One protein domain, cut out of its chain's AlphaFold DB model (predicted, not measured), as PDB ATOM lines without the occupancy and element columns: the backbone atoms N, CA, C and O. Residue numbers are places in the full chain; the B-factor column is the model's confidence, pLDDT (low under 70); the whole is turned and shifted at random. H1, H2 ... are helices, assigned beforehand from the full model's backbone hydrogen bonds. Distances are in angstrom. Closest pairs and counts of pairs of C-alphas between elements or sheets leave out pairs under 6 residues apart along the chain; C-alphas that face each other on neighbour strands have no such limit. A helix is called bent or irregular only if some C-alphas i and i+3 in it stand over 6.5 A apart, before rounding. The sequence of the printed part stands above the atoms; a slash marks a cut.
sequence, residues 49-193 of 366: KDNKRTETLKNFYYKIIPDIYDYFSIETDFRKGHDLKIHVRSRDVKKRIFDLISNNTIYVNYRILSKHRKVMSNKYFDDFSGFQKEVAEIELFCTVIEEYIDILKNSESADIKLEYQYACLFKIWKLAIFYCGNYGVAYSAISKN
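This is residues 49 to 193 of the 366 residues of an uncharacterized protein of Exiguobacterium sp. BMC-KP (UniProt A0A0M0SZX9). Three antiparallel helices, H3, H4 and H5, lie side by side in a row with H4 in the middle, and a helical hairpin of H1b and H2 crosses one face of this row. H1a runs out at one end and short H6 packs on H5. The printed part has 145 residues with six named helices, H1 to H6 in chain order, and no named strand: all helix. It is compact, with a radius of gyration of the C-alphas of 15.6 A and spans of 44 by 34 by 30 A.

H1, residues 49 to 75, was assigned as one helix by its hydrogen bonds but is bent: C-alphas 59 and 62 are 7.0 A apart, and arms H1a, residues 49 to 59, and H1b, residues 62 to 75, stand at a steep tilt of 46 degrees. H1b and H2, residues 90 to 103, touch as a hairpin at 26 degrees, closest at C-alphas of Tyr 71 and Ser 90, 6.0 A. H3, residues 110 to 121, only just touches H2, with 3 pairs of C-alphas within 8 A, closest Ile 101 and His 116, 7.8 A. H4, residues 132 to 152, is the hub; it forms a hairpin with H3, closest C-alphas Lys 115 and Leu 140, 5.4 A, and one with H5, residues 161 to 180, closest Cys 142 and Ala 167, 5.5 A. H1b, H4 and H5 are an up-and-down bundle, each running against the one before, though H1b and H4 only just touch, with 3 pairs within 8 A, closest Ile 68 and Phe 141, 6.6 A. H6, residues 183 to 190, touches H5 at 50 degrees, closest C-alphas Ile 177 and Ala 186, 5.0 A. Every O i to N i+4 pair is within hydrogen-bond range in H1a, H2, H3, H4 and H5, against 8 of 10 in H1b and 2 of 4 in H6.

H1a begins at C-alpha 49 (24.502, -34.200, 29.391). H1b measures 20.8 A, H2 20.0 A, H4 30.0 A and H5 28.4 A. H6 ends at C-alpha 190 (49.720, -50.773, 53.450).

The farthest C-alphas, of Phe 128 and Glu 156, are 46.7 A apart. The printed part has no cut; H1 to H2 is a long link. pLDDT is under 70 at residues 80 to 84, 86 to 87, 126 to 130 and 156 to 157.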
ATOM      1  N   LYS A  49      23.984 -33.571  28.171       88.00
ATOM      2  CA  LYS A  49      24.502 -34.200  29.391       88.00
ATOM      3  C   LYS A  49      25.481 -35.330  29.070       88.00
ATOM      4  O   LYS A  49      26.539 -35.398  29.693       88.00
ATOM      5  N   ASP A  50      25.141 -36.185  28.110       87.25
ATOM      6  CA  ASP A  50      25.991 -37.296  27.684       87.25
ATOM      7  C   ASP A  50      27.278 -36.777  27.019       87.25
ATOM      8  O   ASP A  50      28.366 -37.214  27.388       87.25
ATOM      9  N   ASN A  51      27.185 -35.761  26.153       90.31
ATOM     10  CA  ASN A  51      28.345 -35.106  25.542       90.31
ATOM     11  C   ASN A  51      29.282 -34.505  26.593       90.31
ATOM     12  O   ASN A  51      30.478 -34.792  26.579       90.31
ATOM     13  N   LYS A  52      28.739 -33.729  27.542       89.88
ATOM     14  CA  LYS A  52      29.524 -33.141  28.636       89.88
ATOM     15  C   LYS A  52      30.202 -34.222  29.475       89.88
ATOM     16  O   LYS A  52      31.368 -34.091  29.832       89.88
ATOM     17  N   ARG A  53      29.494 -35.316  29.770       88.88
ATOM     18  CA  ARG A  53      30.050 -36.462  30.500       88.88
ATOM     19  C   ARG A  53      31.206 -37.112  29.739       88.88
ATOM     20  O   ARG A  53      32.252 -37.360  30.335       88.88
ATOM     21  N   THR A  54      31.033 -37.382  28.446       89.88
ATOM     22  CA  THR A  54      32.084 -37.952  27.593       89.88
ATOM     23  C   THR A  54      33.296 -37.029  27.506       89.88
ATOM     24  O   THR A  54      34.429 -37.504  27.563       89.88
ATOM     25  N   GLU A  55      33.074 -35.721  27.403       91.94
ATOM     26  CA  GLU A  55      34.136 -34.720  27.386       91.94
ATOM     27  C   GLU A  55      34.918 -34.708  28.706       91.94
ATOM     28  O   GLU A  55      36.139 -34.841  28.692       91.94
ATOM     29  N   THR A  56      34.228 -34.664  29.850       92.31
ATOM     30  CA  THR A  56      34.855 -34.750  31.177       92.31
ATOM     31  C   THR A  56      35.656 -36.046  31.355       92.31
ATOM     32  O   THR A  56      36.765 -36.014  31.886       92.31
ATOM     33  N   LEU A  57      35.138 -37.190  30.891       92.56
ATOM     34  CA  LEU A  57      35.862 -38.465  30.941       92.56
ATOM     35  C   LEU A  57      37.174 -38.406  30.150       92.56
ATOM     36  O   LEU A  57      38.231 -38.714  30.696       92.56
ATOM     37  N   LYS A  58      37.113 -37.965  28.890       91.69
ATOM     38  CA  LYS A  58      38.276 -37.914  27.992       91.69
ATOM     39  C   LYS A  58      39.311 -36.877  28.416       91.69
ATOM     40  O   LYS A  58      40.510 -37.144  28.363       91.69
ATOM     41  N   ASN A  59      38.857 -35.690  28.805       93.06
ATOM     42  CA  ASN A  59      39.752 -34.565  29.047       93.06
ATOM     43  C   ASN A  59      40.367 -34.585  30.443       93.06
ATOM     44  O   ASN A  59      41.476 -34.072  30.592       93.06
ATOM     45  N   PHE A  60      39.698 -35.206  31.420       95.56
ATOM     46  CA  PHE A  60      40.147 -35.242  32.807       95.56
ATOM     47  C   PHE A  60      40.382 -36.670  33.318       95.56
ATOM     48  O   PHE A  60      41.531 -37.054  33.540       95.56
ATOM     49  N   TYR A  61      39.332 -37.485  33.467       95.81
ATOM     50  CA  TYR A  61      39.438 -38.759  34.193       95.81
ATOM     51  C   TYR A  61      40.377 -39.782  33.545       95.81
ATOM     52  O   TYR A  61      41.205 -40.363  34.239       95.81
ATOM     53  N   TYR A  62      40.324 -39.964  32.224       94.06
ATOM     54  CA  TYR A  62      41.207 -40.908  31.525       94.06
ATOM     55  C   TYR A  62      42.686 -40.515  31.563       94.06
ATOM     56  O   TYR A  62      43.537 -41.361  31.313       94.06
ATOM     57  N   LYS A  63      42.997 -39.254  31.884       95.50
ATOM     58  CA  LYS A  63      44.377 -38.785  32.049       95.50
ATOM     59  C   LYS A  63      44.853 -38.936  33.490       95.50
ATOM     60  O   LYS A  63      45.966 -39.385  33.712       95.50
ATOM     61  N   ILE A  64      44.010 -38.576  34.459       96.81
ATOM     62  CA  ILE A  64      44.405 -38.505  35.872       96.81
ATOM     63  C   ILE A  64      44.321 -39.847  36.608       96.81
ATOM     64  O   ILE A  64      45.110 -40.092  37.514       96.81
ATOM     65  N   ILE A  65      43.372 -40.720  36.249       96.88
ATOM     66  CA  ILE A  65      43.158 -41.989  36.959       96.88
ATOM     67  C   ILE A  65      44.378 -42.920  36.863       96.88
ATOM     68  O   ILE A  65      44.786 -43.419  37.912       96.88
ATOM     69  N   PRO A  66      45.011 -43.111  35.686       96.12
ATOM     70  CA  PRO A  66      46.244 -43.892  35.598       96.12
ATOM     71  C   PRO A  66      47.364 -43.345  36.491       96.12
ATOM     72  O   PRO A  66      47.942 -44.108  37.251       96.12
ATOM     73  N   ASP A  67      47.600 -42.025  36.492       96.56
ATOM     74  CA  ASP A  67      48.623 -41.409  37.350       96.56
ATOM     75  C   ASP A  67      48.328 -41.635  38.847       96.56
ATOM     76  O   ASP A  67      49.245 -41.872  39.633       96.56
ATOM     77  N   ILE A  68      47.056 -41.595  39.265       97.69
ATOM     78  CA  ILE A  68      46.660 -41.887  40.653       97.69
ATOM     79  C   ILE A  68      46.924 -43.356  41.012       97.69
ATOM     80  O   ILE A  68      47.388 -43.638  42.120       97.69
ATOM     81  N   TYR A  69      46.627 -44.293  40.108       97.00
ATOM     82  CA  TYR A  69      46.907 -45.715  40.327       97.00
ATOM     83  C   TYR A  69      48.410 -45.969  40.412       97.00
ATOM     84  O   TYR A  69      48.863 -46.575  41.381       97.00
ATOM     85  N   ASP A  70      49.183 -45.417  39.476       94.12
ATOM     86  CA  ASP A  70      50.642 -45.509  39.472       94.12
ATOM     87  C   ASP A  70      51.234 -44.928  40.758       94.12
ATOM     88  O   ASP A  70      52.114 -45.537  41.365       94.12
ATOM     89  N   TYR A  71      50.724 -43.782  41.225       94.44
ATOM     90  CA  TYR A  71      51.149 -43.192  42.493       94.44
ATOM     91  C   TYR A  71      50.946 -44.157  43.664       94.44
ATOM     92  O   TYR A  71      51.871 -44.362  44.449       94.44
ATOM     93  N   PHE A  72      49.764 -44.776  43.770       94.62
ATOM     94  CA  PHE A  72      49.494 -45.768  44.813       94.62
ATOM     95  C   PHE A  72      50.454 -46.954  44.716       94.62
ATOM     96  O   PHE A  72      51.069 -47.326  45.715       94.62
ATOM     97  N   SER A  73      50.606 -47.530  43.522       91.94
ATOM     98  CA  SER A  73      51.479 -48.683  43.295       91.94
ATOM     99  C   SER A  73      52.928 -48.378  43.661       91.94
ATOM    100  O   SER A  73      53.550 -49.179  44.343       91.94
ATOM    101  N   ILE A  74      53.455 -47.211  43.282       86.69
ATOM    102  CA  ILE A  74      54.831 -46.801  43.599       86.69
ATOM    103  C   ILE A  74      55.012 -46.562  45.102       86.69
ATOM    104  O   ILE A  74      56.024 -46.954  45.683       86.69
ATOM    105  N   GLU A  75      54.065 -45.876  45.743       85.69
ATOM    106  CA  GLU A  75      54.213 -45.482  47.143       85.69
ATOM    107  C   GLU A  75      54.004 -46.629  48.128       85.69
ATOM    108  O   GLU A  75      54.592 -46.595  49.210       85.69
ATOM    109  N   THR A  76      53.207 -47.627  47.740       88.00
ATOM    110  CA  THR A  76      52.854 -48.796  48.555       88.00
ATOM    111  C   THR A  76      53.522 -50.086  48.075       88.00
ATOM    112  O   THR A  76      53.149 -51.163  48.524       88.00
ATOM    113  N   ASP A  77      54.501 -50.012  47.172       85.88
ATOM    114  CA  ASP A  77      55.222 -51.201  46.715       85.88
ATOM    115  C   ASP A  77      55.951 -51.872  47.888       85.88
ATOM    116  O   ASP A  77      56.687 -51.209  48.608       85.88
ATOM    117  N   PHE A  78      55.782 -53.183  48.086       82.19
ATOM    118  CA  PHE A  78      56.422 -53.907  49.195       82.19
ATOM    119  C   PHE A  78      57.956 -53.855  49.157       82.19
ATOM    120  O   PHE A  78      58.615 -53.938  50.196       82.19
ATOM    121  N   ARG A  79      58.535 -53.699  47.966       77.50
ATOM    122  CA  ARG A  79      59.977 -53.663  47.700       77.50
ATOM    123  C   ARG A  79      60.409 -52.284  47.213       77.50
ATOM    124  O   ARG A  79      61.355 -52.159  46.425       77.50
ATOM    125  N   LYS A  80      59.743 -51.233  47.702       69.25
ATOM    126  CA  LYS A  80      60.082 -49.841  47.407       69.25
ATOM    127  C   LYS A  80      61.585 -49.603  47.605       69.25
ATOM    128  O   LYS A  80      62.133 -49.878  48.666       69.25
ATOM    129  N   GLY A  81      62.247 -49.105  46.560       64.81
ATOM    130  CA  GLY A  81      63.701 -48.889  46.522       64.81
ATOM    131  C   GLY A  81      64.513 -50.002  45.843       64.81
ATOM    132  O   GLY A  81      65.641 -49.742  45.434       64.81
ATOM    133  N   HIS A  82      63.940 -51.195  45.649       67.56
ATOM    134  CA  HIS A  82      64.571 -52.299  44.912       67.56
ATOM    135  C   HIS A  82      63.944 -52.523  43.532       67.56
ATOM    136  O   HIS A  82      64.669 -52.634  42.545       67.56
ATOM    137  N   ASP A  83      62.610 -52.548  43.458       66.31
ATOM    138  CA  ASP A  83      61.890 -52.932  42.233       66.31
ATOM    139  C   ASP A  83      61.555 -51.726  41.329       66.31
ATOM    140  O   ASP A  83      61.236 -51.871  40.144       66.31
ATOM    141  N   LEU A  84      61.673 -50.505  41.860       68.06
ATOM    142  CA  LEU A  84      61.423 -49.275  41.112       68.06
ATOM    143  C   LEU A  84      62.611 -48.924  40.212       68.06
ATOM    144  O   LEU A  84      63.760 -48.854  40.645       68.06
ATOM    145  N   LYS A  85      62.326 -48.618  38.941       71.25
ATOM    146  CA  LYS A  85      63.342 -48.076  38.030       71.25
ATOM    147  C   LYS A  85      63.872 -46.750  38.587       71.25
ATOM    148  O   LYS A  85      63.085 -45.889  38.961       71.25
ATOM    149  N   ILE A  86      65.190 -46.547  38.520       59.81
ATOM    150  CA  ILE A  86      65.923 -45.399  39.103       59.81
ATOM    151  C   ILE A  86      65.335 -44.019  38.723       59.81
ATOM    152  O   ILE A  86      65.451 -43.058  39.478       59.81
ATOM    153  N   HIS A  87      64.693 -43.896  37.558       68.19
ATOM    154  CA  HIS A  87      64.110 -42.637  37.075       68.19
ATOM    155  C   HIS A  87      62.645 -42.412  37.481       68.19
ATOM    156  O   HIS A  87      62.102 -41.345  37.204       68.19
ATOM    157  N   VAL A  88      61.976 -43.390  38.095       72.00
ATOM    158  CA  VAL A  88      60.573 -43.260  38.503       72.00
ATOM    159  C   VAL A  88      60.527 -42.669  39.905       72.00
ATOM    160  O   VAL A  88      60.787 -43.352  40.891       72.00
ATOM    161  N   ARG A  89      60.190 -41.380  39.996       73.00
ATOM    162  CA  ARG A  89      60.017 -40.675  41.271       73.00
ATOM    163  C   ARG A  89      58.533 -40.449  41.532       73.00
ATOM    164  O   ARG A  89      57.851 -39.807  40.735       73.00
ATOM    165  N   SER A  90      58.032 -40.915  42.674       78.06
ATOM    166  CA  SER A  90      56.632 -40.708  43.077       78.06
ATOM    167  C   SER A  90      56.246 -39.231  43.159       78.06
ATOM    168  O   SER A  90      55.127 -38.861  42.808       78.06
ATOM    169  N   ARG A  91      57.197 -38.367  43.543       79.62
ATOM    170  CA  ARG A  91      57.044 -36.906  43.548       79.62
ATOM    171  C   ARG A  91      56.642 -36.360  42.174       79.62
ATOM    172  O   ARG A  91      55.794 -35.474  42.109       79.62
ATOM    173  N   ASP A  92      57.198 -36.906  41.094       81.56
ATOM    174  CA  ASP A  92      56.897 -36.451  39.735       81.56
ATOM    175  C   ASP A  92      55.485 -36.872  39.318       81.56
ATOM    176  O   ASP A  92      54.753 -36.077  38.731       81.56
ATOM    177  N   VAL A  93      55.067 -38.093  39.677       88.00
ATOM    178  CA  VAL A  93      53.688 -38.567  39.465       88.00
ATOM    179  C   VAL A  93      52.702 -37.699  40.244       88.00
ATOM    180  O   VAL A  93      51.739 -37.187  39.676       88.00
ATOM    181  N   LYS A  94      52.993 -37.432  41.522       88.81
ATOM    182  CA  LYS A  94      52.188 -36.546  42.370       88.81
ATOM    183  C   LYS A  94      52.038 -35.150  41.765       88.81
ATOM    184  O   LYS A  94      50.929 -34.620  41.707       88.81
ATOM    185  N   LYS A  95      53.140 -34.570  41.279       88.38
ATOM    186  CA  LYS A  95      53.129 -33.263  40.614       88.38
ATOM    187  C   LYS A  95      52.224 -33.269  39.380       88.38
ATOM    188  O   LYS A  95      51.377 -32.389  39.264       88.38
ATOM    189  N   ARG A  96      52.319 -34.293  38.521       91.00
ATOM    190  CA  ARG A  96      51.426 -34.432  37.355       91.00
ATOM    191  C   ARG A  96      49.952 -34.475  37.747       91.00
ATOM    192  O   ARG A  96      49.145 -33.814  37.097       91.00
ATOM    193  N   ILE A  97      49.597 -35.187  38.819       94.69
ATOM    194  CA  ILE A  97      48.211 -35.246  39.310       94.69
ATOM    195  C   ILE A  97      47.713 -33.844  39.698       94.69
ATOM    196  O   ILE A  97      46.638 -33.431  39.259       94.69
ATOM    197  N   PHE A  98      48.487 -33.088  40.484       93.31
ATOM    198  CA  PHE A  98      48.106 -31.728  40.892       93.31
ATOM    199  C   PHE A  98      48.028 -30.754  39.711       93.31
ATOM    200  O   PHE A  98      47.075 -29.973  39.617       93.31
ATOM    201  N   ASP A  99      48.972 -30.843  38.774       92.88
ATOM    202  CA  ASP A  99      48.978 -30.029  37.559       92.88
ATOM    203  C   ASP A  99      47.754 -30.345  36.683       92.88
ATOM    204  O   ASP A  99      47.092 -29.435  36.180       92.88
ATOM    205  N   LEU A 100      47.379 -31.622  36.544       94.31
ATOM    206  CA  LEU A 100      46.179 -32.031  35.809       94.31
ATOM    207  C   LEU A 100      44.900 -31.471  36.437       94.31
ATOM    208  O   LEU A 100      44.040 -30.988  35.698       94.31
ATOM    209  N   ILE A 101      44.766 -31.487  37.767       94.75
ATOM    210  CA  ILE A 101      43.604 -30.898  38.458       94.75
ATOM    211  C   ILE A 101      43.561 -29.382  38.240       94.75
ATOM    212  O   ILE A 101      42.510 -28.842  37.889       94.75
ATOM    213  N   SER A 102      44.700 -28.710  38.400       92.25
ATOM    214  CA  SER A 102      44.814 -27.253  38.266       92.25
ATOM    215  C   SER A 102      44.520 -26.773  36.840       92.25
ATOM    216  O   SER A 102      43.792 -25.800  36.650       92.25
ATOM    217  N   ASN A 103      45.007 -27.496  35.830       92.62
ATOM    218  CA  ASN A 103      44.845 -27.127  34.422       92.62
ATOM    219  C   ASN A 103      43.480 -27.519  33.833       92.62
ATOM    220  O   ASN A 103      43.110 -27.027  32.770       92.62
ATOM    221  N   ASN A 104      42.710 -28.384  34.503       92.75
ATOM    222  CA  ASN A 104      41.422 -28.881  34.000       92.75
ATOM    223  C   ASN A 104      40.236 -28.492  34.892       92.75
ATOM    224  O   ASN A 104      39.207 -29.167  34.870       92.75
ATOM    225  N   THR A 105      40.333 -27.391  35.643       89.50
ATOM    226  CA  THR A 105      39.298 -26.941  36.599       89.50
ATOM    227  C   THR A 105      37.881 -26.867  36.018       89.50
ATOM    228  O   THR A 105      36.925 -27.127  36.741       89.50
ATOM    229  N   ILE A 106      37.723 -26.598  34.715       89.44
ATOM    230  CA  ILE A 106      36.419 -26.579  34.022       89.44
ATOM    231  C   ILE A 106      35.721 -27.951  33.961       89.44
ATOM    232  O   ILE A 106      34.493 -28.019  33.867       89.44
ATOM    233  N   TYR A 107      36.488 -29.042  34.020       89.88
ATOM    234  CA  TYR A 107      36.000 -30.425  33.988       89.88
ATOM    235  C   TYR A 107      35.950 -31.063  35.382       89.88
ATOM    236  O   TYR A 107      35.411 -32.159  35.541       89.88
ATOM    237  N   VAL A 108      36.495 -30.380  36.390       90.56
ATOM    238  CA  VAL A 108      36.592 -30.848  37.772       90.56
ATOM    239  C   VAL A 108      35.340 -30.431  38.544       90.56
ATOM    240  O   VAL A 108      34.924 -29.274  38.521       90.56
ATOM    241  N   ASN A 109      34.718 -31.368  39.260       91.88
ATOM    242  CA  ASN A 109      33.583 -31.035  40.120       91.88
ATOM    243  C   ASN A 109      34.030 -30.287  41.393       91.88
ATOM    244  O   ASN A 109      35.190 -30.309  41.806       91.88
ATOM    245  N   TYR A 110      33.069 -29.665  42.073       92.44
ATOM    246  CA  TYR A 110      33.335 -28.901  43.291       92.44
ATOM    247  C   TYR A 110      33.957 -29.739  44.425       92.44
ATOM    248  O   TYR A 110      34.775 -29.226  45.189       92.44
ATOM    249  N   ARG A 111      33.611 -31.030  44.544       94.75
ATOM    250  CA  ARG A 111      34.144 -31.903  45.605       94.75
ATOM    251  C   ARG A 111      35.651 -32.091  45.454       94.75
ATOM    252  O   ARG A 111      36.377 -31.846  46.411       94.75
ATOM    253  N   ILE A 112      36.127 -32.411  44.253       96.19
ATOM    254  CA  ILE A 112      37.561 -32.511  43.955       96.19
ATOM    255  C   ILE A 112      38.231 -31.144  44.132       96.19
ATOM    256  O   ILE A 112      39.254 -31.053  44.805       96.19
ATOM    257  N   LEU A 113      37.633 -30.068  43.607       93.69
ATOM    258  CA  LEU A 113      38.214 -28.725  43.702       93.69
ATOM    259  C   LEU A 113      38.375 -28.257  45.157       93.69
ATOM    260  O   LEU A 113      39.394 -27.663  45.505       93.69
ATOM    261  N   SER A 114      37.394 -28.531  46.018       94.00
ATOM    262  CA  SER A 114      37.458 -28.172  47.441       94.00
ATOM    263  C   SER A 114      38.548 -28.946  48.188       94.00
ATOM    264  O   SER A 114      39.292 -28.348  48.965       94.00
ATOM    265  N   LYS A 115      38.713 -30.246  47.905       94.56
ATOM    266  CA  LYS A 115      39.811 -31.055  48.458       94.56
ATOM    267  C   LYS A 115      41.173 -30.610  47.930       94.56
ATOM    268  O   LYS A 115      42.108 -30.495  48.710       94.56
ATOM    269  N   HIS A 116      41.265 -30.266  46.648       94.31
ATOM    270  CA  HIS A 116      42.487 -29.729  46.055       94.31
ATOM    271  C   HIS A 116      42.895 -28.407  46.707       94.31
ATOM    272  O   HIS A 116      44.048 -28.232  47.083       94.31
ATOM    273  N   ARG A 117      41.939 -27.499  46.938       90.56
ATOM    274  CA  ARG A 117      42.201 -26.257  47.681       90.56
ATOM    275  C   ARG A 117      42.700 -26.520  49.097       90.56
ATOM    276  O   ARG A 117      43.599 -25.811  49.522       90.56
ATOM    277  N   LYS A 118      42.166 -27.533  49.790       90.06
ATOM    278  CA  LYS A 118      42.656 -27.939  51.116       90.06
ATOM    279  C   LYS A 118      44.110 -28.425  51.062       90.06
ATOM    280  O   LYS A 118      44.925 -28.014  51.874       90.06
ATOM    281  N   VAL A 119      44.457 -29.256  50.079       90.44
ATOM    282  CA  VAL A 119      45.849 -29.698  49.879       90.44
ATOM    283  C   VAL A 119      46.767 -28.505  49.611       90.44
ATOM    284  O   VAL A 119      47.834 -28.400  50.205       90.44
ATOM    285  N   MET A 120      46.334 -27.568  48.765       87.06
ATOM    286  CA  MET A 120      47.109 -26.364  48.477       87.06
ATOM    287  C   MET A 120      47.214 -25.430  49.685       87.06
ATOM    288  O   MET A 120      48.268 -24.840  49.882       87.06
ATOM    289  N   SER A 121      46.175 -25.307  50.517       84.88
ATOM    290  CA  SER A 121      46.241 -24.488  51.732       84.88
ATOM    291  C   SER A 121      47.221 -25.046  52.754       84.88
ATOM    292  O   SER A 121      47.903 -24.265  53.403       84.88
ATOM    293  N   ASN A 122      47.362 -26.371  52.840       81.81
ATOM    294  CA  ASN A 122      48.348 -27.013  53.713       81.81
ATOM    295  C   ASN A 122      49.805 -26.730  53.292       81.81
ATOM    296  O   ASN A 122      50.722 -27.119  54.002       81.81
ATOM    297  N   LYS A 123      50.042 -26.082  52.141       73.44
ATOM    298  CA  LYS A 123      51.368 -25.552  51.781       73.44
ATOM    299  C   LYS A 123      51.662 -24.190  52.403       73.44
ATOM    300  O   LYS A 123      52.814 -23.798  52.465       73.44
ATOM    301  N   TYR A 124      50.625 -23.455  52.787       74.50
ATOM    302  CA  TYR A 124      50.744 -22.089  53.294       74.50
ATOM    303  C   TYR A 124      50.502 -21.998  54.802       74.50
ATOM    304  O   TYR A 124      50.794 -20.970  55.402       74.50
ATOM    305  N   PHE A 125      49.915 -23.037  55.398       72.44
ATOM    306  CA  PHE A 125      49.531 -23.054  56.802       72.44
ATOM    307  C   PHE A 125      50.005 -24.340  57.464       72.44
ATOM    308  O   PHE A 125      49.624 -25.431  57.036       72.44
ATOM    309  N   ASP A 126      50.762 -24.182  58.545       64.94
ATOM    310  CA  ASP A 126      51.131 -25.282  59.422       64.94
ATOM    311  C   ASP A 126      49.932 -25.712  60.268       64.94
ATOM    312  O   ASP A 126      49.280 -24.907  60.937       64.94
ATOM    313  N   ASP A 127      49.644 -27.011  60.253       61.12
ATOM    314  CA  ASP A 127      48.604 -27.624  61.084       61.12
ATOM    315  C   ASP A 127      49.161 -28.267  62.371       61.12
ATOM    316  O   ASP A 127      48.390 -28.826  63.155       61.12
ATOM    317  N   PHE A 128      50.485 -28.182  62.585       61.47
ATOM    318  CA  PHE A 128      51.255 -28.738  63.715       61.47
ATOM    319  C   PHE A 128      51.042 -30.237  63.992       61.47
ATOM    320  O   PHE A 128      51.473 -30.748  65.025       61.47
ATOM    321  N   SER A 129      50.390 -30.960  63.081       59.81
ATOM    322  CA  SER A 129      50.050 -32.374  63.255       59.81
ATOM    323  C   SER A 129      51.057 -33.314  62.590       59.81
ATOM    324  O   SER A 129      51.099 -34.493  62.922       59.81
ATOM    325  N   GLY A 130      51.854 -32.811  61.641       62.62
ATOM    326  CA  GLY A 130      52.933 -33.539  60.965       62.62
ATOM    327  C   GLY A 130      52.506 -34.587  59.926       62.62
ATOM    328  O   GLY A 130      53.361 -35.043  59.177       62.62
ATOM    329  N   PHE A 131      51.222 -34.971  59.848       70.00
ATOM    330  CA  PHE A 131      50.726 -35.993  58.899       70.00
ATOM    331  C   PHE A 131      49.407 -35.632  58.187       70.00
ATOM    332  O   PHE A 131      48.910 -36.376  57.334       70.00
ATOM    333  N   GLN A 132      48.769 -34.512  58.546       78.06
ATOM    334  CA  GLN A 132      47.488 -34.112  57.949       78.06
ATOM    335  C   GLN A 132      47.633 -33.659  56.492       78.06
ATOM    336  O   GLN A 132      46.663 -33.755  55.731       78.06
ATOM    337  N   LYS A 133      48.829 -33.226  56.073       83.06
ATOM    338  CA  LYS A 133      49.160 -32.955  54.668       83.06
ATOM    339  C   LYS A 133      48.979 -34.212  53.822       83.06
ATOM    340  O   LYS A 133      48.185 -34.199  52.883       83.06
ATOM    341  N   GLU A 134      49.611 -35.312  54.203       85.00
ATOM    342  CA  GLU A 134      49.534 -36.598  53.511       85.00
ATOM    343  C   GLU A 134      48.102 -37.136  53.534       85.00
ATOM    344  O   GLU A 134      47.578 -37.562  52.506       85.00
ATOM    345  N   VAL A 135      47.411 -37.041  54.674       88.88
ATOM    346  CA  VAL A 135      45.993 -37.428  54.779       88.88
ATOM    347  C   VAL A 135      45.118 -36.631  53.806       88.88
ATOM    348  O   VAL A 135      44.225 -37.208  53.179       88.88
ATOM    349  N   ALA A 136      45.350 -35.324  53.656       90.62
ATOM    350  CA  ALA A 136      44.611 -34.484  52.719       90.62
ATOM    351  C   ALA A 136      44.912 -34.843  51.252       90.62
ATOM    352  O   ALA A 136      43.986 -34.873  50.437       90.62
ATOM    353  N   GLU A 137      46.171 -35.155  50.923       92.00
ATOM    354  CA  GLU A 137      46.580 -35.621  49.589       92.00
ATOM    355  C   GLU A 137      45.891 -36.947  49.229       92.00
ATOM    356  O   GLU A 137      45.226 -37.056  48.195       92.00
ATOM    357  N   ILE A 138      45.958 -37.935  50.124       94.31
ATOM    358  CA  ILE A 138      45.295 -39.234  49.955       94.31
ATOM    359  C   ILE A 138      43.775 -39.075  49.838       94.31
ATOM    360  O   ILE A 138      43.126 -39.725  49.011       94.31
ATOM    361  N   GLU A 139      43.183 -38.183  50.633       94.25
ATOM    362  CA  GLU A 139      41.754 -37.892  50.566       94.25
ATOM    363  C   GLU A 139      41.343 -37.259  49.227       94.25
ATOM    364  O   GLU A 139      40.267 -37.575  48.706       94.25
ATOM    365  N   LEU A 140      42.184 -36.402  48.644       96.50
ATOM    366  CA  LEU A 140      41.961 -35.853  47.310       96.50
ATOM    367  C   LEU A 140      41.946 -36.967  46.256       96.50
ATOM    368  O   LEU A 140      40.987 -37.048  45.488       96.50
ATOM    369  N   PHE A 141      42.951 -37.843  46.244       97.38
ATOM    370  CA  PHE A 141      43.041 -38.933  45.263       97.38
ATOM    371  C   PHE A 141      41.862 -39.900  45.377       97.38
ATOM    372  O   PHE A 141      41.221 -40.227  44.377       97.38
ATOM    373  N   CYS A 142      41.490 -40.261  46.607       96.69
ATOM    374  CA  CYS A 142      40.288 -41.042  46.874       96.69
ATOM    375  C   CYS A 142      39.028 -40.352  46.321       96.69
ATOM    376  O   CYS A 142      38.215 -40.984  45.649       96.69
ATOM    377  N   THR A 143      38.885 -39.039  46.538       97.00
ATOM    378  CA  THR A 143      37.734 -38.264  46.042       97.00
ATOM    379  C   THR A 143      37.659 -38.261  44.513       97.00
ATOM    380  O   THR A 143      36.566 -38.384  43.963       97.00
ATOM    381  N   VAL A 144      38.798 -38.164  43.816       97.62
ATOM    382  CA  VAL A 144      38.842 -38.242  42.345       97.62
ATOM    383  C   VAL A 144      38.328 -39.597  41.854       97.62
ATOM    384  O   VAL A 144      37.472 -39.635  40.972       97.62
ATOM    385  N   ILE A 145      38.786 -40.704  42.450       97.31
ATOM    386  CA  ILE A 145      38.338 -42.053  42.066       97.31
ATOM    387  C   ILE A 145      36.847 -42.245  42.370       97.31
ATOM    388  O   ILE A 145      36.113 -42.800  41.557       97.31
ATOM    389  N   GLU A 146      36.356 -41.773  43.516       95.69
ATOM    390  CA  GLU A 146      34.935 -41.894  43.862       95.69
ATOM    391  C   GLU A 146      34.017 -41.177  42.866       95.69
ATOM    392  O   GLU A 146      32.982 -41.717  42.470       95.69
ATOM    393  N   GLU A 147      34.401 -39.977  42.441       95.12
ATOM    394  CA  GLU A 147      33.660 -39.211  41.440       95.12
ATOM    395  C   GLU A 147      33.745 -39.861  40.056       95.12
ATOM    396  O   GLU A 147      32.756 -39.895  39.319       95.12
ATOM    397  N   TYR A 148      34.890 -40.459  39.727       95.25
ATOM    398  CA  TYR A 148      35.044 -41.265  38.522       95.25
ATOM    399  C   TYR A 148      34.090 -42.467  38.516       95.25
ATOM    400  O   TYR A 148      33.359 -42.671  37.545       95.25
ATOM    401  N   ILE A 149      34.008 -43.206  39.629       94.56
ATOM    402  CA  ILE A 149      33.056 -44.311  39.817       94.56
ATOM    403  C   ILE A 149      31.617 -43.831  39.608       94.56
ATOM    404  O   ILE A 149      30.834 -44.493  38.924       94.56
ATOM    405  N   ASP A 150      31.237 -42.698  40.204       91.44
ATOM    406  CA  ASP A 150      29.878 -42.158  40.090       91.44
ATOM    407  C   ASP A 150      29.529 -41.763  38.652       91.44
ATOM    408  O   ASP A 150      28.396 -41.973  38.200       91.44
ATOM    409  N   ILE A 151      30.514 -41.285  37.893       89.81
ATOM    410  CA  ILE A 151      30.359 -41.040  36.464       89.81
ATOM    411  C   ILE A 151      30.217 -42.357  35.707       89.81
ATOM    412  O   ILE A 151      29.306 -42.455  34.889       89.81
ATOM    413  N   LEU A 152      31.048 -43.370  35.956       90.12
ATOM    414  CA  LEU A 152      31.012 -44.648  35.233       90.12
ATOM    415  C   LEU A 152      29.771 -45.503  35.531       90.12
ATOM    416  O   LEU A 152      29.289 -46.194  34.638       90.12
ATOM    417  N   LYS A 153      29.171 -45.415  36.724       84.75
ATOM    418  CA  LYS A 153      27.935 -46.156  37.068       84.75
ATOM    419  C   LYS A 153      26.784 -45.948  36.083       84.75
ATOM    420  O   LYS A 153      25.907 -46.794  35.977       84.75
ATOM    421  N   ASN A 154      26.771 -44.811  35.391       74.06
ATOM    422  CA  ASN A 154      25.733 -44.466  34.426       74.06
ATOM    423  C   ASN A 154      26.049 -44.958  32.998       74.06
ATOM    424  O   ASN A 154      25.388 -44.528  32.056       74.06
ATOM    425  N   SER A 155      27.112 -45.744  32.780       77.88
ATOM    426  CA  SER A 155      27.407 -46.384  31.485       77.88
ATOM    427  C   SER A 155      27.170 -47.881  31.587       77.88
ATOM    428  O   SER A 155      27.696 -48.521  32.489       77.88
ATOM    429  N   GLU A 156      26.411 -48.426  30.638       62.44
ATOM    430  CA  GLU A 156      25.955 -49.823  30.617       62.44
ATOM    431  C   GLU A 156      27.085 -50.861  30.457       62.44
ATOM    432  O   GLU A 156      26.841 -52.047  30.640       62.44
ATOM    433  N   SER A 157      28.318 -50.439  30.154       64.12
ATOM    434  CA  SER A 157      29.431 -51.323  29.771       64.12
ATOM    435  C   SER A 157      30.710 -51.189  30.606       64.12
ATOM    436  O   SER A 157      31.716 -51.810  30.267       64.12
ATOM    437  N   ALA A 158      30.722 -50.377  31.668       76.31
ATOM    438  CA  ALA A 158      31.944 -50.155  32.443       76.31
ATOM    439  C   ALA A 158      32.137 -51.242  33.517       76.31
ATOM    440  O   ALA A 158      31.368 -51.302  34.479       76.31
ATOM    441  N   ASP A 159      33.185 -52.060  33.381       85.31
ATOM    442  CA  ASP A 159      33.721 -52.823  34.512       85.31
ATOM    443  C   ASP A 159      34.400 -51.840  35.469       85.31
ATOM    444  O   ASP A 159      35.438 -51.271  35.154       85.31
ATOM    445  N   ILE A 160      33.749 -51.601  36.609       91.69
ATOM    446  CA  ILE A 160      34.185 -50.643  37.632       91.69
ATOM    447  C   ILE A 160      34.835 -51.326  38.845       91.69
ATOM    448  O   ILE A 160      34.937 -50.728  39.924       91.69
ATOM    449  N   LYS A 161      35.182 -52.618  38.732       93.50
ATOM    450  CA  LYS A 161      35.742 -53.397  39.844       93.50
ATOM    451  C   LYS A 161      37.058 -52.791  40.327       93.50
ATOM    452  O   LYS A 161      37.221 -52.596  41.531       93.50
ATOM    453  N   LEU A 162      37.955 -52.465  39.400       94.69
ATOM    454  CA  LEU A 162      39.281 -51.925  39.699       94.69
ATOM    455  C   LEU A 162      39.190 -50.579  40.433       94.69
ATOM    456  O   LEU A 162      39.878 -50.352  41.426       94.69
ATOM    457  N   GLU A 163      38.279 -49.711  40.006       95.81
ATOM    458  CA  GLU A 163      38.049 -48.404  40.616       95.81
ATOM    459  C   GLU A 163      37.593 -48.550  42.070       95.81
ATOM    460  O   GLU A 163      38.072 -47.830  42.950       95.81
ATOM    461  N   TYR A 164      36.694 -49.501  42.361       96.56
ATOM    462  CA  TYR A 164      36.304 -49.783  43.744       96.56
ATOM    463  C   TYR A 164      37.468 -50.306  44.581       96.56
ATOM    464  O   TYR A 164      37.552 -49.943  45.759       96.56
ATOM    465  N   GLN A 165      38.344 -51.128  43.998       97.00
ATOM    466  CA  GLN A 165      39.514 -51.653  44.696       97.00
ATOM    467  C   GLN A 165      40.433 -50.516  45.134       97.00
ATOM    468  O   GLN A 165      40.686 -50.370  46.330       97.00
ATOM    469  N   TYR A 166      40.834 -49.648  44.204       97.81
ATOM    470  CA  TYR A 166      41.673 -48.494  44.527       97.81
ATOM    471  C   TYR A 166      40.986 -47.521  45.489       97.81
ATOM    472  O   TYR A 166      41.615 -47.066  46.442       97.81
ATOM    473  N   ALA A 167      39.689 -47.241  45.326       97.31
ATOM    474  CA  ALA A 167      38.964 -46.385  46.268       97.31
ATOM    475  C   ALA A 167      38.978 -46.949  47.703       97.31
ATOM    476  O   ALA A 167      39.145 -46.190  48.661       97.31
ATOM    477  N   CYS A 168      38.826 -48.271  47.862       98.00
ATOM    478  CA  CYS A 168      38.954 -48.929  49.163       98.00
ATOM    479  C   CYS A 168      40.383 -48.823  49.701       98.00
ATOM    480  O   CYS A 168      40.562 -48.423  50.849       98.00
ATOM    481  N   LEU A 169      41.385 -49.136  48.875       97.69
ATOM    482  CA  LEU A 169      42.797 -49.113  49.257       97.69
ATOM    483  C   LEU A 169      43.250 -47.721  49.712       97.69
ATOM    484  O   LEU A 169      43.840 -47.600  50.782       97.69
ATOM    485  N   PHE A 170      42.892 -46.658  48.989       97.44
ATOM    486  CA  PHE A 170      43.191 -45.285  49.410       97.44
ATOM    487  C   PHE A 170      42.501 -44.909  50.730       97.44
ATOM    488  O   PHE A 170      43.107 -44.234  51.563       97.44
ATOM    489  N   LYS A 171      41.258 -45.353  50.974       96.44
ATOM    490  CA  LYS A 171      40.601 -45.123  52.276       96.44
ATOM    491  C   LYS A 171      41.271 -45.892  53.409       96.44
ATOM    492  O   LYS A 171      41.449 -45.330  54.484       96.44
ATOM    493  N   ILE A 172      41.644 -47.147  53.174       96.94
ATOM    494  CA  ILE A 172      42.389 -47.960  54.142       96.94
ATOM    495  C   ILE A 172      43.725 -47.285  54.455       96.94
ATOM    496  O   ILE A 172      44.073 -47.143  55.622       96.94
ATOM    497  N   TRP A 173      44.426 -46.789  53.437       95.56
ATOM    498  CA  TRP A 173      45.691 -46.086  53.607       95.56
ATOM    499  C   TRP A 173      45.545 -44.785  54.402       95.56
ATOM    500  O   TRP A 173      46.293 -44.563  55.349       95.56
ATOM    501  N   LYS A 174      44.528 -43.965  54.100       94.50
ATOM    502  CA  LYS A 174      44.186 -42.764  54.886       94.50
ATOM    503  C   LYS A 174      44.028 -43.097  56.373       94.50
ATOM    504  O   LYS A 174      44.538 -42.380  57.230       94.50
ATOM    505  N   LEU A 175      43.302 -44.175  56.670       94.00
ATOM    506  CA  LEU A 175      43.052 -44.631  58.036       94.00
ATOM    507  C   LEU A 175      44.319 -45.189  58.693       94.00
ATOM    508  O   LEU A 175      44.546 -44.907  59.864       94.00
ATOM    509  N   ALA A 176      45.160 -45.902  57.942       93.25
ATOM    510  CA  ALA A 176      46.463 -46.366  58.413       93.25
ATOM    511  C   ALA A 176      47.352 -45.189  58.842       93.25
ATOM    512  O   ALA A 176      47.857 -45.187  59.956       93.25
ATOM    513  N   ILE A 177      47.469 -44.143  58.012       90.50
ATOM    514  CA  ILE A 177      48.242 -42.931  58.348       90.50
ATOM    515  C   ILE A 177      47.714 -42.300  59.635       90.50
ATOM    516  O   ILE A 177      48.495 -41.947  60.515       90.50
ATOM    517  N   PHE A 178      46.389 -42.195  59.767       88.50
ATOM    518  CA  PHE A 178      45.773 -41.632  60.963       88.50
ATOM    519  C   PHE A 178      46.100 -42.439  62.230       88.50
ATOM    520  O   PHE A 178      46.451 -41.856  63.251       88.50
ATOM    521  N   TYR A 179      45.980 -43.767  62.182       88.94
ATOM    522  CA  TYR A 179      46.177 -44.624  63.353       88.94
ATOM    523  C   TYR A 179      47.642 -44.856  63.718       88.94
ATOM    524  O   TYR A 179      47.960 -44.971  64.899       88.94
ATOM    525  N   CYS A 180      48.524 -44.897  62.725       85.25
ATOM    526  CA  CYS A 180      49.962 -45.002  62.932       85.25
ATOM    527  C   CYS A 180      50.605 -43.650  63.288       85.25
ATOM    528  O   CYS A 180      51.742 -43.623  63.747       85.25
ATOM    529  N   GLY A 181      49.911 -42.528  63.059       79.38
ATOM    530  CA  GLY A 181      50.386 -41.173  63.360       79.38
ATOM    531  C   GLY A 181      51.471 -40.642  62.418       79.38
ATOM    532  O   GLY A 181      51.943 -39.524  62.597       79.38
ATOM    533  N   ASN A 182      51.889 -41.422  61.417       78.31
ATOM    534  CA  ASN A 182      52.905 -41.028  60.446       78.31
ATOM    535  C   ASN A 182      52.765 -41.849  59.151       78.31
ATOM    536  O   ASN A 182      52.445 -43.041  59.173       78.31
ATOM    537  N   TYR A 183      53.036 -41.202  58.017       78.81
ATOM    538  CA  TYR A 183      53.025 -41.805  56.686       78.81
ATOM    539  C   TYR A 183      53.988 -42.989  56.528       78.81
ATOM    540  O   TYR A 183      53.607 -44.027  55.990       78.81
ATOM    541  N   GLY A 184      55.222 -42.843  57.017       74.12
ATOM    542  CA  GLY A 184      56.238 -43.890  57.009       74.12
ATOM    543  C   GLY A 184      55.766 -45.108  57.791       74.12
ATOM    544  O   GLY A 184      55.699 -46.196  57.243       74.12
ATOM    545  N   VAL A 185      55.320 -44.937  59.032       78.56
ATOM    546  CA  VAL A 185      54.829 -46.060  59.855       78.56
ATOM    547  C   VAL A 185      53.671 -46.792  59.159       78.56
ATOM    548  O   VAL A 185      53.678 -48.019  59.061       78.56
ATOM    549  N   ALA A 186      52.737 -46.048  58.559       85.94
ATOM    550  CA  ALA A 186      51.623 -46.616  57.800       85.94
ATOM    551  C   ALA A 186      52.044 -47.383  56.530       85.94
ATOM    552  O   ALA A 186      51.308 -48.277  56.096       85.94
ATOM    553  N   TYR A 187      53.211 -47.081  55.944       85.69
ATOM    554  CA  TYR A 187      53.762 -47.835  54.813       85.69
ATOM    555  C   TYR A 187      53.959 -49.315  55.168       85.69
ATOM    556  O   TYR A 187      53.622 -50.182  54.363       85.69
ATOM    557  N   SER A 188      54.426 -49.627  56.383       82.94
ATOM    558  CA  SER A 188      54.660 -51.017  56.814       82.94
ATOM    559  C   SER A 188      53.405 -51.899  56.708       82.94
ATOM    560  O   SER A 188      53.493 -53.051  56.281       82.94
ATOM    561  N   ALA A 189      52.237 -51.327  57.008       89.06
ATOM    562  CA  ALA A 189      50.942 -51.981  56.901       89.06
ATOM    563  C   ALA A 189      50.430 -52.016  55.452       89.06
ATOM    564  O   ALA A 189      50.130 -53.083  54.914       89.06
ATOM    565  N   ILE A 190      50.342 -50.857  54.784       93.12
ATOM    566  CA  ILE A 190      49.720 -50.773  53.450       93.12
ATOM    567  C   ILE A 190      50.569 -51.414  52.344       93.12
ATOM    568  O   ILE A 190      50.024 -51.823  51.321       93.12
ATOM    569  N   SER A 191      51.883 -51.543  52.541       90.00
ATOM    570  CA  SER A 191      52.778 -52.210  51.585       90.00
ATOM    571  C   SER A 191      52.495 -53.705  51.441       90.00
ATOM    572  O   SER A 191      52.760 -54.311  50.405       90.00
ATOM    573  N   LYS A 192      51.857 -54.294  52.456       91.38
ATOM    574  CA  LYS A 192      51.391 -55.680  52.464       91.38
ATOM    575  C   LYS A 192      49.950 -55.815  51.950       91.38
ATOM    576  O   LYS A 192      49.243 -56.762  52.296       91.38
ATOM    577  N   ASN A 193      49.479 -54.874  51.123       92.25
ATOM    578  CA  ASN A 193      48.109 -54.877  50.588       92.25
ATOM    579  C   ASN A 193      47.748 -56.145  49.789       92.25
ATOM    580  O   ASN A 193      46.562 -56.437  49.632       92.25
TER     581      ASN A 193